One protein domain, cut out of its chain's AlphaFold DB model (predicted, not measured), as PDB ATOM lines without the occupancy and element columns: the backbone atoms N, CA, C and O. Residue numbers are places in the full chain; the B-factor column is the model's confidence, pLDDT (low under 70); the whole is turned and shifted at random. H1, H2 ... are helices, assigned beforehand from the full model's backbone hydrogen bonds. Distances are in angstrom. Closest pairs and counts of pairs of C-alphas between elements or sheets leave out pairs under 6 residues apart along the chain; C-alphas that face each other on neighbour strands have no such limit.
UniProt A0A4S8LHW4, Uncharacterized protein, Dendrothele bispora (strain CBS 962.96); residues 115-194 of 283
ATOM      1  N   PRO A 115     -16.481  10.967 120.882       76.81
ATOM      2  CA  PRO A 115     -16.786  11.506 119.555       76.81
ATOM      3  C   PRO A 115     -16.517  10.533 118.399       76.81
ATOM      4  O   PRO A 115     -17.056  10.749 117.314       76.81
ATOM      5  N   ILE A 116     -15.755   9.447 118.621       79.00
ATOM      6  CA  ILE A 116     -15.334   8.483 117.579       79.00
ATOM      7  C   ILE A 116     -16.491   8.026 116.670       79.00
ATOM      8  O   ILE A 116     -16.334   8.095 115.450       79.00
ATOM      9  N   PRO A 117     -17.668   7.627 117.193       79.69
ATOM     10  CA  PRO A 117     -18.758   7.128 116.353       79.69
ATOM     11  C   PRO A 117     -19.365   8.177 115.410       79.69
ATOM     12  O   PRO A 117     -20.055   7.815 114.460       79.69
ATOM     13  N   SER A 118     -19.146   9.469 115.670       80.12
ATOM     14  CA  SER A 118     -19.765  10.563 114.909       80.12
ATOM     15  C   SER A 118     -18.941  10.959 113.685       80.12
ATOM     16  O   SER A 118     -19.511  11.388 112.683       80.12
ATOM     17  N   PHE A 119     -17.616  10.771 113.725       81.19
ATOM     18  CA  PHE A 119     -16.728  11.150 112.622       81.19
ATOM     19  C   PHE A 119     -17.062  10.414 111.323       81.19
ATOM     20  O   PHE A 119     -17.082  11.041 110.271       81.19
ATOM     21  N   GLY A 120     -17.414   9.124 111.387       84.75
ATOM     22  CA  GLY A 120     -17.775   8.349 110.194       84.75
ATOM     23  C   GLY A 120     -18.940   8.956 109.403       84.75
ATOM     24  O   GLY A 120     -18.870   9.056 108.182       84.75
ATOM     25  N   ARG A 121     -19.980   9.444 110.096       83.50
ATOM     26  CA  ARG A 121     -21.130  10.104 109.448       83.50
ATOM     27  C   ARG A 121     -20.755  11.446 108.827       83.50
ATOM     28  O   ARG A 121     -21.261  11.794 107.765       83.50
ATOM     29  N   ILE A 122     -19.867  12.190 109.480       83.19
ATOM     30  CA  ILE A 122     -19.431  13.502 108.994       83.19
ATOM     31  C   ILE A 122     -18.522  13.345 107.775       83.19
ATOM     32  O   ILE A 122     -18.705  14.070 106.803       83.19
ATOM     33  N   TYR A 123     -17.602  12.378 107.777       86.88
ATOM     34  CA  TYR A 123     -16.789  12.088 106.595       86.88
ATOM     35  C   TYR A 123     -17.651  11.658 105.410       86.88
ATOM     36  O   TYR A 123     -17.500  12.216 104.331       86.88
ATOM     37  N   GLN A 124     -18.636  10.780 105.629       88.81
ATOM     38  CA  GLN A 124     -19.586  10.402 104.581       88.81
ATOM     39  C   GLN A 124     -20.330  11.616 104.001       88.81
ATOM     40  O   GLN A 124     -20.568  11.683 102.796       88.81
ATOM     41  N   PHE A 125     -20.695  12.587 104.841       84.50
ATOM     42  CA  PHE A 125     -21.315  13.826 104.381       84.50
ATOM     43  C   PHE A 125     -20.363  14.675 103.528       84.50
ATOM     44  O   PHE A 125     -20.772  15.169 102.477       84.50
ATOM     45  N   VAL A 126     -19.111  14.834 103.960       85.12
ATOM     46  CA  VAL A 126     -18.094  15.576 103.200       85.12
ATOM     47  C   VAL A 126     -17.837  14.908 101.847       85.12
ATOM     48  O   VAL A 126     -17.827  15.600 100.831       85.12
ATOM     49  N   ASP A 127     -17.736  13.579 101.807       88.44
ATOM     50  CA  ASP A 127     -17.569  12.814 100.566       88.44
ATOM     51  C   ASP A 127     -18.766  12.995  99.618       88.44
ATOM     52  O   ASP A 127     -18.600  13.211  98.415       88.44
ATOM     53  N   GLU A 128     -19.995  12.966 100.146       89.38
ATOM     54  CA  GLU A 128     -21.205  13.208  99.354       89.38
ATOM     55  C   GLU A 128     -21.248  14.644  98.801       89.38
ATOM     56  O   GLU A 128     -21.654  14.857  97.654       89.38
ATOM     57  N   ALA A 129     -20.809  15.631  99.589       85.56
ATOM     58  CA  ALA A 129     -20.721  17.027  99.171       85.56
ATOM     59  C   ALA A 129     -19.672  17.224  98.065       85.56
ATOM     60  O   ALA A 129     -19.978  17.841  97.042       85.56
ATOM     61  N   LEU A 130     -18.481  16.633  98.215       86.56
ATOM     62  CA  LEU A 130     -17.436  16.634  97.187       86.56
ATOM     63  C   LEU A 130     -17.934  15.999  95.885       86.56
ATOM     64  O   LEU A 130     -17.763  16.570  94.808       86.56
ATOM     65  N   LEU A 131     -18.632  14.862  95.970       89.50
ATOM     66  CA  LEU A 131     -19.205  14.203  94.797       89.50
ATOM     67  C   LEU A 131     -20.253  15.080  94.095       89.50
ATOM     68  O   LEU A 131     -20.307  15.112  92.863       89.50
ATOM     69  N   LYS A 132     -21.096  15.795  94.853       86.25
ATOM     70  CA  LYS A 132     -22.077  16.739  94.293       86.25
ATOM     71  C   LYS A 132     -21.395  17.912  93.595       86.25
ATOM     72  O   LYS A 132     -21.804  18.251  92.488       86.25
ATOM     73  N   ILE A 133     -20.338  18.470  94.183       86.44
ATOM     74  CA  ILE A 133     -19.552  19.555  93.578       86.44
ATOM     75  C   ILE A 133     -18.866  19.079  92.299       86.44
ATOM     76  O   ILE A 133     -18.946  19.759  91.278       86.44
ATOM     77  N   TYR A 134     -18.273  17.884  92.292       86.94
ATOM     78  CA  TYR A 134     -17.667  17.316  91.086       86.94
ATOM     79  C   TYR A 134     -18.700  17.124  89.965       86.94
ATOM     80  O   TYR A 134     -18.481  17.531  88.824       86.94
ATOM     81  N   LYS A 135     -19.878  16.575  90.295       87.44
ATOM     82  CA  LYS A 135     -20.994  16.435  89.343       87.44
ATOM     83  C   LYS A 135     -21.500  17.783  88.833       87.44
ATOM     84  O   LYS A 135     -21.846  17.877  87.660       87.44
ATOM     85  N   ALA A 136     -21.559  18.800  89.692       83.75
ATOM     86  CA  ALA A 136     -21.936  20.154  89.302       83.75
ATOM     87  C   ALA A 136     -20.896  20.748  88.345       83.75
ATOM     88  O   ALA A 136     -21.267  21.219  87.277       83.75
ATOM     89  N   THR A 137     -19.608  20.606  88.661       82.75
ATOM     90  CA  THR A 137     -18.484  21.063  87.826       82.75
ATOM     91  C   THR A 137     -18.524  20.438  86.432       82.75
ATOM     92  O   THR A 137     -18.374  21.143  85.442       82.75
ATOM     93  N   ALA A 138     -18.830  19.140  86.332       80.31
ATOM     94  CA  ALA A 138     -18.989  18.452  85.048       80.31
ATOM     95  C   ALA A 138     -20.217  18.915  84.236       80.31
ATOM     96  O   ALA A 138     -20.292  18.661  83.035       80.31
ATOM     97  N   ARG A 139     -21.201  19.554  84.884       80.25
ATOM     98  CA  ARG A 139     -22.436  20.056  84.261       80.25
ATOM     99  C   ARG A 139     -22.400  21.545  83.941       80.25
ATOM    100  O   ARG A 139     -23.271  21.981  83.191       80.25
ATOM    101  N   VAL A 140     -21.431  22.301  84.468       79.12
ATOM    102  CA  VAL A 140     -21.237  23.709  84.100       79.12
ATOM    103  C   VAL A 140     -20.954  23.755  82.600       79.12
ATOM    104  O   VAL A 140     -19.877  23.389  82.130       79.12
ATOM    105  N   ARG A 141     -21.967  24.151  81.821       61.72
ATOM    106  CA  ARG A 141     -21.824  24.393  80.384       61.72
ATOM    107  C   ARG A 141     -20.842  25.544  80.183       61.72
ATOM    108  O   ARG A 141     -20.812  26.478  80.981       61.72
ATOM    109  N   ALA A 142     -20.129  25.536  79.056       60.97
ATOM    110  CA  ALA A 142     -19.181  26.583  78.654       60.97
ATOM    111  C   ALA A 142     -19.747  28.026  78.701       60.97
ATOM    112  O   ALA A 142     -18.981  28.984  78.700       60.97
ATOM    113  N   ASN A 143     -21.072  28.178  78.783       56.00
ATOM    114  CA  ASN A 143     -21.783  29.451  78.702       56.00
ATOM    115  C   ASN A 143     -22.148  30.051  80.079       56.00
ATOM    116  O   ASN A 143     -22.444  31.237  80.141       56.00
ATOM    117  N   GLU A 144     -22.117  29.272  81.172       61.59
ATOM    118  CA  GLU A 144     -22.380  29.762  82.549       61.59
ATOM    119  C   GLU A 144     -21.113  30.293  83.249       61.59
ATOM    120  O   GLU A 144     -21.173  30.856  84.341       61.59
ATOM    121  N   GLY A 145     -19.980  30.226  82.544       70.38
ATOM    122  CA  GLY A 145     -18.859  31.135  82.722       70.38
ATOM    123  C   GLY A 145     -17.975  30.882  83.941       70.38
ATOM    124  O   GLY A 145     -18.343  30.279  84.949       70.38
ATOM    125  N   ILE A 146     -16.774  31.442  83.836       81.06
ATOM    126  CA  ILE A 146     -15.717  31.514  84.854       81.06
ATOM    127  C   ILE A 146     -16.241  31.740  86.297       81.06
ATOM    128  O   ILE A 146     -15.703  31.101  87.201       81.06
ATOM    129  N   PRO A 147     -17.297  32.546  86.569       83.69
ATOM    130  CA  PRO A 147     -17.807  32.736  87.932       83.69
ATOM    131  C   PRO A 147     -18.319  31.458  88.611       83.69
ATOM    132  O   PRO A 147     -18.063  31.261  89.799       83.69
ATOM    133  N   ALA A 148     -19.008  30.575  87.880       82.06
ATOM    134  CA  ALA A 148     -19.512  29.318  88.433       82.06
ATOM    135  C   ALA A 148     -18.358  28.375  88.807       82.06
ATOM    136  O   ALA A 148     -18.385  27.739  89.860       82.06
ATOM    137  N   LEU A 149     -17.306  28.345  87.983       85.06
ATOM    138  CA  LEU A 149     -16.092  27.576  88.258       85.06
ATOM    139  C   LEU A 149     -15.344  28.111  89.484       85.06
ATOM    140  O   LEU A 149     -14.973  27.321  90.346       85.06
ATOM    141  N   VAL A 150     -15.203  29.433  89.618       87.25
ATOM    142  CA  VAL A 150     -14.584  30.059  90.801       87.25
ATOM    143  C   VAL A 150     -15.381  29.755  92.076       87.25
ATOM    144  O   VAL A 150     -14.802  29.488  93.129       87.25
ATOM    145  N   ALA A 151     -16.716  29.759  92.003       84.44
ATOM    146  CA  ALA A 151     -17.561  29.393  93.137       84.44
ATOM    147  C   ALA A 151     -17.385  27.917  93.536       84.44
ATOM    148  O   ALA A 151     -17.285  27.611  94.727       84.44
ATOM    149  N   LEU A 152     -17.303  27.011  92.556       86.25
ATOM    150  CA  LEU A 152     -17.055  25.587  92.789       86.25
ATOM    151  C   LEU A 152     -15.654  25.338  93.360       86.25
ATOM    152  O   LEU A 152     -15.524  24.591  94.326       86.25
ATOM    153  N   GLU A 153     -14.624  26.003  92.836       88.19
ATOM    154  CA  GLU A 153     -13.255  25.932  93.356       88.19
ATOM    155  C   GLU A 153     -13.192  26.388  94.818       88.19
ATOM    156  O   GLU A 153     -12.651  25.687  95.677       88.19
ATOM    157  N   ARG A 154     -13.832  27.519  95.137       89.44
ATOM    158  CA  ARG A 154     -13.943  28.001  96.517       89.44
ATOM    159  C   ARG A 154     -14.669  26.986  97.408       89.44
ATOM    160  O   ARG A 154     -14.249  26.774  98.544       89.44
ATOM    161  N   ALA A 155     -15.727  26.342  96.914       84.88
ATOM    162  CA  ALA A 155     -16.441  25.313  97.666       84.88
ATOM    163  C   ALA A 155     -15.556  24.087  97.962       84.88
ATOM    164  O   ALA A 155     -15.557  23.609  99.097       84.88
ATOM    165  N   VAL A 156     -14.759  23.621  96.991       87.31
ATOM    166  CA  VAL A 156     -13.776  22.541  97.204       87.31
ATOM    167  C   VAL A 156     -12.744  22.952  98.254       87.31
ATOM    168  O   VAL A 156     -12.547  22.227  99.225       87.31
ATOM    169  N   ALA A 157     -12.163  24.150  98.133       86.62
ATOM    170  CA  ALA A 157     -11.175  24.648  99.090       86.62
ATOM    171  C   ALA A 157     -11.729  24.728 100.526       86.62
ATOM    172  O   ALA A 157     -11.034  24.404 101.494       86.62
ATOM    173  N   HIS A 158     -12.998  25.120 100.689       85.12
ATOM    174  CA  HIS A 158     -13.659  25.101 101.995       85.12
ATOM    175  C   HIS A 158     -13.848  23.680 102.535       85.12
ATOM    176  O   HIS A 158     -13.584  23.453 103.717       85.12
ATOM    177  N   LEU A 159     -14.259  22.723 101.697       84.75
ATOM    178  CA  LEU A 159     -14.402  21.327 102.114       84.75
ATOM    179  C   LEU A 159     -13.063  20.696 102.500       84.75
ATOM    180  O   LEU A 159     -13.007  19.998 103.511       84.75
ATOM    181  N   ASP A 160     -11.980  21.007 101.789       83.94
ATOM    182  CA  ASP A 160     -10.627  20.573 102.153       83.94
ATOM    183  C   ASP A 160     -10.201  21.137 103.517       83.94
ATOM    184  O   ASP A 160      -9.663  20.419 104.371       83.94
ATOM    185  N   GLY A 161     -10.504  22.414 103.771       82.75
ATOM    186  CA  GLY A 161     -10.304  23.046 105.074       82.75
ATOM    187  C   GLY A 161     -11.089  22.346 106.187       82.75
ATOM    188  O   GLY A 161     -10.524  22.019 107.239       82.75
ATOM    189  N   CYS A 162     -12.368  22.051 105.941       82.56
ATOM    190  CA  CYS A 162     -13.219  21.291 106.854       82.56
ATOM    191  C   CYS A 162     -12.667  19.883 107.107       82.56
ATOM    192  O   CYS A 162     -12.604  19.459 108.260       82.56
ATOM    193  N   PHE A 163     -12.211  19.171 106.075       83.88
ATOM    194  CA  PHE A 163     -11.653  17.825 106.199       83.88
ATOM    195  C   PHE A 163     -10.357  17.820 107.017       83.88
ATOM    196  O   PHE A 163     -10.192  17.012 107.932       83.88
ATOM    197  N   SER A 164      -9.456  18.770 106.754       82.38
ATOM    198  CA  SER A 164      -8.230  18.956 107.536       82.38
ATOM    199  C   SER A 164      -8.530  19.257 109.008       82.38
ATOM    200  O   SER A 164      -7.897  18.704 109.914       82.38
ATOM    201  N   PHE A 165      -9.522  20.114 109.272       83.31
ATOM    202  CA  PHE A 165      -9.992  20.394 110.625       83.31
ATOM    203  C   PHE A 165     -10.570  19.148 111.303       83.31
ATOM    204  O   PHE A 165     -10.138  18.820 112.406       83.31
ATOM    205  N   LEU A 166     -11.476  18.423 110.642       84.31
ATOM    206  CA  LEU A 166     -12.084  17.200 111.168       84.31
ATOM    207  C   LEU A 166     -11.039  16.133 111.478       84.31
ATOM    208  O   LEU A 166     -11.087  15.534 112.546       84.31
ATOM    209  N   ARG A 167     -10.044  15.957 110.605       84.56
ATOM    210  CA  ARG A 167      -8.955  15.001 110.818       84.56
ATOM    211  C   ARG A 167      -8.099  15.364 112.028       84.56
ATOM    212  O   ARG A 167      -7.765  14.492 112.827       84.56
ATOM    213  N   ARG A 168      -7.770  16.649 112.209       82.69
ATOM    214  CA  ARG A 168      -7.078  17.129 113.420       82.69
ATOM    215  C   ARG A 168      -7.935  16.936 114.665       82.69
ATOM    216  O   ARG A 168      -7.432  16.452 115.677       82.69
ATOM    217  N   LEU A 169      -9.221  17.267 114.575       80.19
ATOM    218  CA  LEU A 169     -10.173  17.091 115.661       80.19
ATOM    219  C   LEU A 169     -10.294  15.617 116.047       80.19
ATOM    220  O   LEU A 169     -10.307  15.319 117.233       80.19
ATOM    221  N   GLU A 170     -10.322  14.694 115.090       83.12
ATOM    222  CA  GLU A 170     -10.378  13.255 115.338       83.12
ATOM    223  C   GLU A 170      -9.125  12.754 116.063       83.12
ATOM    224  O   GLU A 170      -9.233  12.026 117.049       83.12
ATOM    225  N   VAL A 171      -7.935  13.174 115.621       81.56
ATOM    226  CA  VAL A 171      -6.669  12.819 116.281       81.56
ATOM    227  C   VAL A 171      -6.660  13.305 117.728       81.56
ATOM    228  O   VAL A 171      -6.375  12.523 118.633       81.56
ATOM    229  N   VAL A 172      -7.031  14.567 117.957       77.88
ATOM    230  CA  VAL A 172      -7.135  15.140 119.306       77.88
ATOM    231  C   VAL A 172      -8.192  14.400 120.119       77.88
ATOM    232  O   VAL A 172      -7.956  14.042 121.264       77.88
ATOM    233  N   SER A 173      -9.334  14.094 119.514       72.06
ATOM    234  CA  SER A 173     -10.440  13.386 120.155       72.06
ATOM    235  C   SER A 173     -10.064  11.993 120.646       72.06
ATOM    236  O   SER A 173     -10.542  11.575 121.697       72.06
ATOM    237  N   ARG A 174      -9.193  11.275 119.927       72.75
ATOM    238  CA  ARG A 174      -8.676   9.969 120.366       72.75
ATOM    239  C   ARG A 174      -7.854  10.068 121.655       72.75
ATOM    240  O   ARG A 174      -7.855   9.111 122.416       72.75
ATOM    241  N   LEU A 175      -7.240  11.219 121.947       68.69
ATOM    242  CA  LEU A 175      -6.557  11.464 123.228       68.69
ATOM    243  C   LEU A 175      -7.540  11.573 124.404       68.69
ATOM    244  O   LEU A 175      -7.158  11.358 125.549       68.69
ATOM    245  N   PHE A 176      -8.807  11.896 124.131       62.03
ATOM    246  CA  PHE A 176      -9.872  11.964 125.136       62.03
ATOM    247  C   PHE A 176     -10.665  10.656 125.264       62.03
ATOM    248  O   PHE A 176     -11.509  10.538 126.154       62.03
ATOM    249  N   VAL A 177     -10.406   9.678 124.388       60.19
ATOM    250  CA  VAL A 177     -11.076   8.375 124.381       60.19
ATOM    251  C   VAL A 177     -10.280   7.423 125.271       60.19
ATOM    252  O   VAL A 177      -9.377   6.720 124.833       60.19
ATOM    253  N   GLY A 178     -10.632   7.433 126.552       55.69
ATOM    254  CA  GLY A 178     -10.118   6.531 127.578       55.69
ATOM    255  C   GLY A 178     -10.856   6.756 128.896       55.69
ATOM    256  O   GLY A 178     -11.122   7.898 129.275       55.69
ATOM    257  N   GLU A 179     -11.224   5.683 129.596       55.00
ATOM    258  CA  GLU A 179     -11.674   5.764 130.991       55.00
ATOM    259  C   GLU A 179     -10.440   5.780 131.904       55.00
ATOM    260  O   GLU A 179      -9.576   4.914 131.784       55.00
ATOM    261  N   GLY A 180     -10.330   6.768 132.802       59.44
ATOM    262  CA  GLY A 180      -9.274   6.790 133.821       59.44
ATOM    263  C   GLY A 180      -8.707   8.168 134.172       59.44
ATOM    264  O   GLY A 180      -9.134   9.207 133.664       59.44
ATOM    265  N   ALA A 181      -7.705   8.150 135.057       59.03
ATOM    266  CA  ALA A 181      -7.059   9.328 135.640       59.03
ATOM    267  C   ALA A 181      -6.427  10.276 134.602       59.03
ATOM    268  O   ALA A 181      -6.343  11.479 134.845       59.03
ATOM    269  N   GLU A 182      -6.026   9.771 133.430       61.06
ATOM    270  CA  GLU A 182      -5.463  10.592 132.350       61.06
ATOM    271  C   GLU A 182      -6.502  11.506 131.699       61.06
ATOM    272  O   GLU A 182      -6.233  12.691 131.503       61.06
ATOM    273  N   ARG A 183      -7.721  11.007 131.448       66.88
ATOM    274  CA  ARG A 183      -8.833  11.829 130.946       66.88
ATOM    275  C   ARG A 183      -9.184  12.920 131.951       66.88
ATOM    276  O   ARG A 183      -9.393  14.069 131.579       66.88
ATOM    277  N   GLU A 184      -9.210  12.576 133.233       67.44
ATOM    278  CA  GLU A 184      -9.480  13.525 134.312       67.44
ATOM    279  C   GLU A 184      -8.378  14.585 134.465       67.44
ATOM    280  O   GLU A 184      -8.667  15.754 134.726       67.44
ATOM    281  N   ARG A 185      -7.113  14.190 134.274       68.25
ATOM    282  CA  ARG A 185      -5.959  15.095 134.263       68.25
ATOM    283  C   ARG A 185      -6.005  16.025 133.055       68.25
ATOM    284  O   ARG A 185      -5.807  17.223 133.218       68.25
ATOM    285  N   LEU A 186      -6.320  15.501 131.873       65.62
ATOM    286  CA  LEU A 186      -6.433  16.276 130.642       65.62
ATOM    287  C   LEU A 186      -7.592  17.281 130.720       65.62
ATOM    288  O   LEU A 186      -7.406  18.441 130.369       65.62
ATOM    289  N   ILE A 187      -8.746  16.879 131.266       68.81
ATOM    290  CA  ILE A 187      -9.872  17.786 131.548       68.81
ATOM    291  C   ILE A 187      -9.456  18.868 132.549       68.81
ATOM    292  O   ILE A 187      -9.720  20.040 132.306       68.81
ATOM    293  N   ARG A 188      -8.768  18.514 133.645       71.06
ATOM    294  CA  ARG A 188      -8.266  19.498 134.624       71.06
ATOM    295  C   ARG A 188      -7.287  20.493 134.007       71.06
ATOM    296  O   ARG A 188      -7.386  21.682 134.290       71.06
ATOM    297  N   VAL A 189      -6.384  20.035 133.145       69.19
ATOM    298  CA  VAL A 189      -5.445  20.902 132.420       69.19
ATOM    299  C   VAL A 189      -6.192  21.803 131.436       69.19
ATOM    300  O   VAL A 189      -5.903  22.992 131.376       69.19
ATOM    301  N   LEU A 190      -7.178  21.288 130.698       67.38
ATOM    302  CA  LEU A 190      -7.956  22.094 129.753       67.38
ATOM    303  C   LEU A 190      -8.794  23.163 130.474       67.38
ATOM    304  O   LEU A 190      -8.796  24.323 130.077       67.38
ATOM    305  N   MET A 191      -9.456  22.777 131.568       67.81
ATOM    306  CA  MET A 191     -10.259  23.671 132.406       67.81
ATOM    307  C   MET A 191      -9.403  24.699 133.150       67.81
ATOM    308  O   MET A 191      -9.838  25.832 133.320       67.81
ATOM    309  N   GLY A 192      -8.185  24.333 133.557       68.25
ATOM    310  CA  GLY A 192      -7.236  25.244 134.200       68.25
ATOM    311  C   GLY A 192      -6.585  26.254 133.248       68.25
ATOM    312  O   GLY A 192      -6.109  27.284 133.707       68.25
ATOM    313  N   ASN A 193      -6.580  25.979 131.937       59.81
ATOM    314  CA  ASN A 193      -5.991  26.852 130.911       59.81
ATOM    315  C   ASN A 193      -7.030  27.626 130.083       59.81
ATOM    316  O   ASN A 193      -6.657  28.378 129.181       59.81
ATOM    317  N   LEU A 194      -8.328  27.464 130.357       51.41
ATOM    318  CA  LEU A 194      -9.354  28.299 129.738       51.41
ATOM    319  C   LEU A 194      -9.241  29.725 130.308       51.41
ATOM    320  O   LEU A 194      -9.232  29.894 131.529       51.41
TER     321      LEU A 194
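AT A GLANCE: This is residues 115 to 194 of the 283 residues of an uncharacterized protein of Dendrothele bispora (strain CBS 962.96) (UniProt A0A4S8LHW4). You are looking at a long helical hairpin, H1 and H2 side by side, with a short third helix, H3, set beyond the last residues of H2 and turned away from its line. The hairpin makes most of the length, and H3 packs on neither of its helices. The printed part has 80 residues with three named helices in the order H1, H2, H3 and no named strand, and its class is all helix. It is extended, a rod spanning 62 by 25 by 11 A, with a radius of gyration of the C-alphas of 19.0 A.

HOW THE PARTS SIT: Begin with the longest helix, H2, residues 145 to 175. H1, residues 116 to 139, touches it, the closest C-alphas being those of Ile 133 and Leu 152, 6.6 A apart. The two form a helical hairpin at a shallow tilt of 13 degrees, opposite ways. H3, residues 181 to 192, is apart from H1. H2 and H3 are apart, but only just, their closest C-alphas being 8.1 A apart. Every O i to N i+4 pair of H3 is within hydrogen-bond range, against 25 of 27 in H2 and 18 of 20 in H1.

IN THESE COORDINATES: Find C-alpha 145 at (-18.859, 31.135, 82.722); from there H2 runs 46.7 A to C-alpha 175. H1 starts at C-alpha 116, (-15.334, 8.483, 117.579), and covers 36.0 A. H3, 16.0 A long, ends at C-alpha 192, (-7.236, 25.244, 134.200).

THE WHOLE: The C-alphas farthest apart, those of Asn 143 and Ala 181, are 62.2 A apart. The printed part has no cut, and both links are tight. Residues 141 to 147, of which 145 to 147 belong to H2, stand free, and so do residues 188 to 194, of which 188 to 192 belong to H3. In the B-factor column the mean pLDDT of the printed part is 77.3, and residues 141 to 144, 175 to 187 and 189 to 194 are under 70.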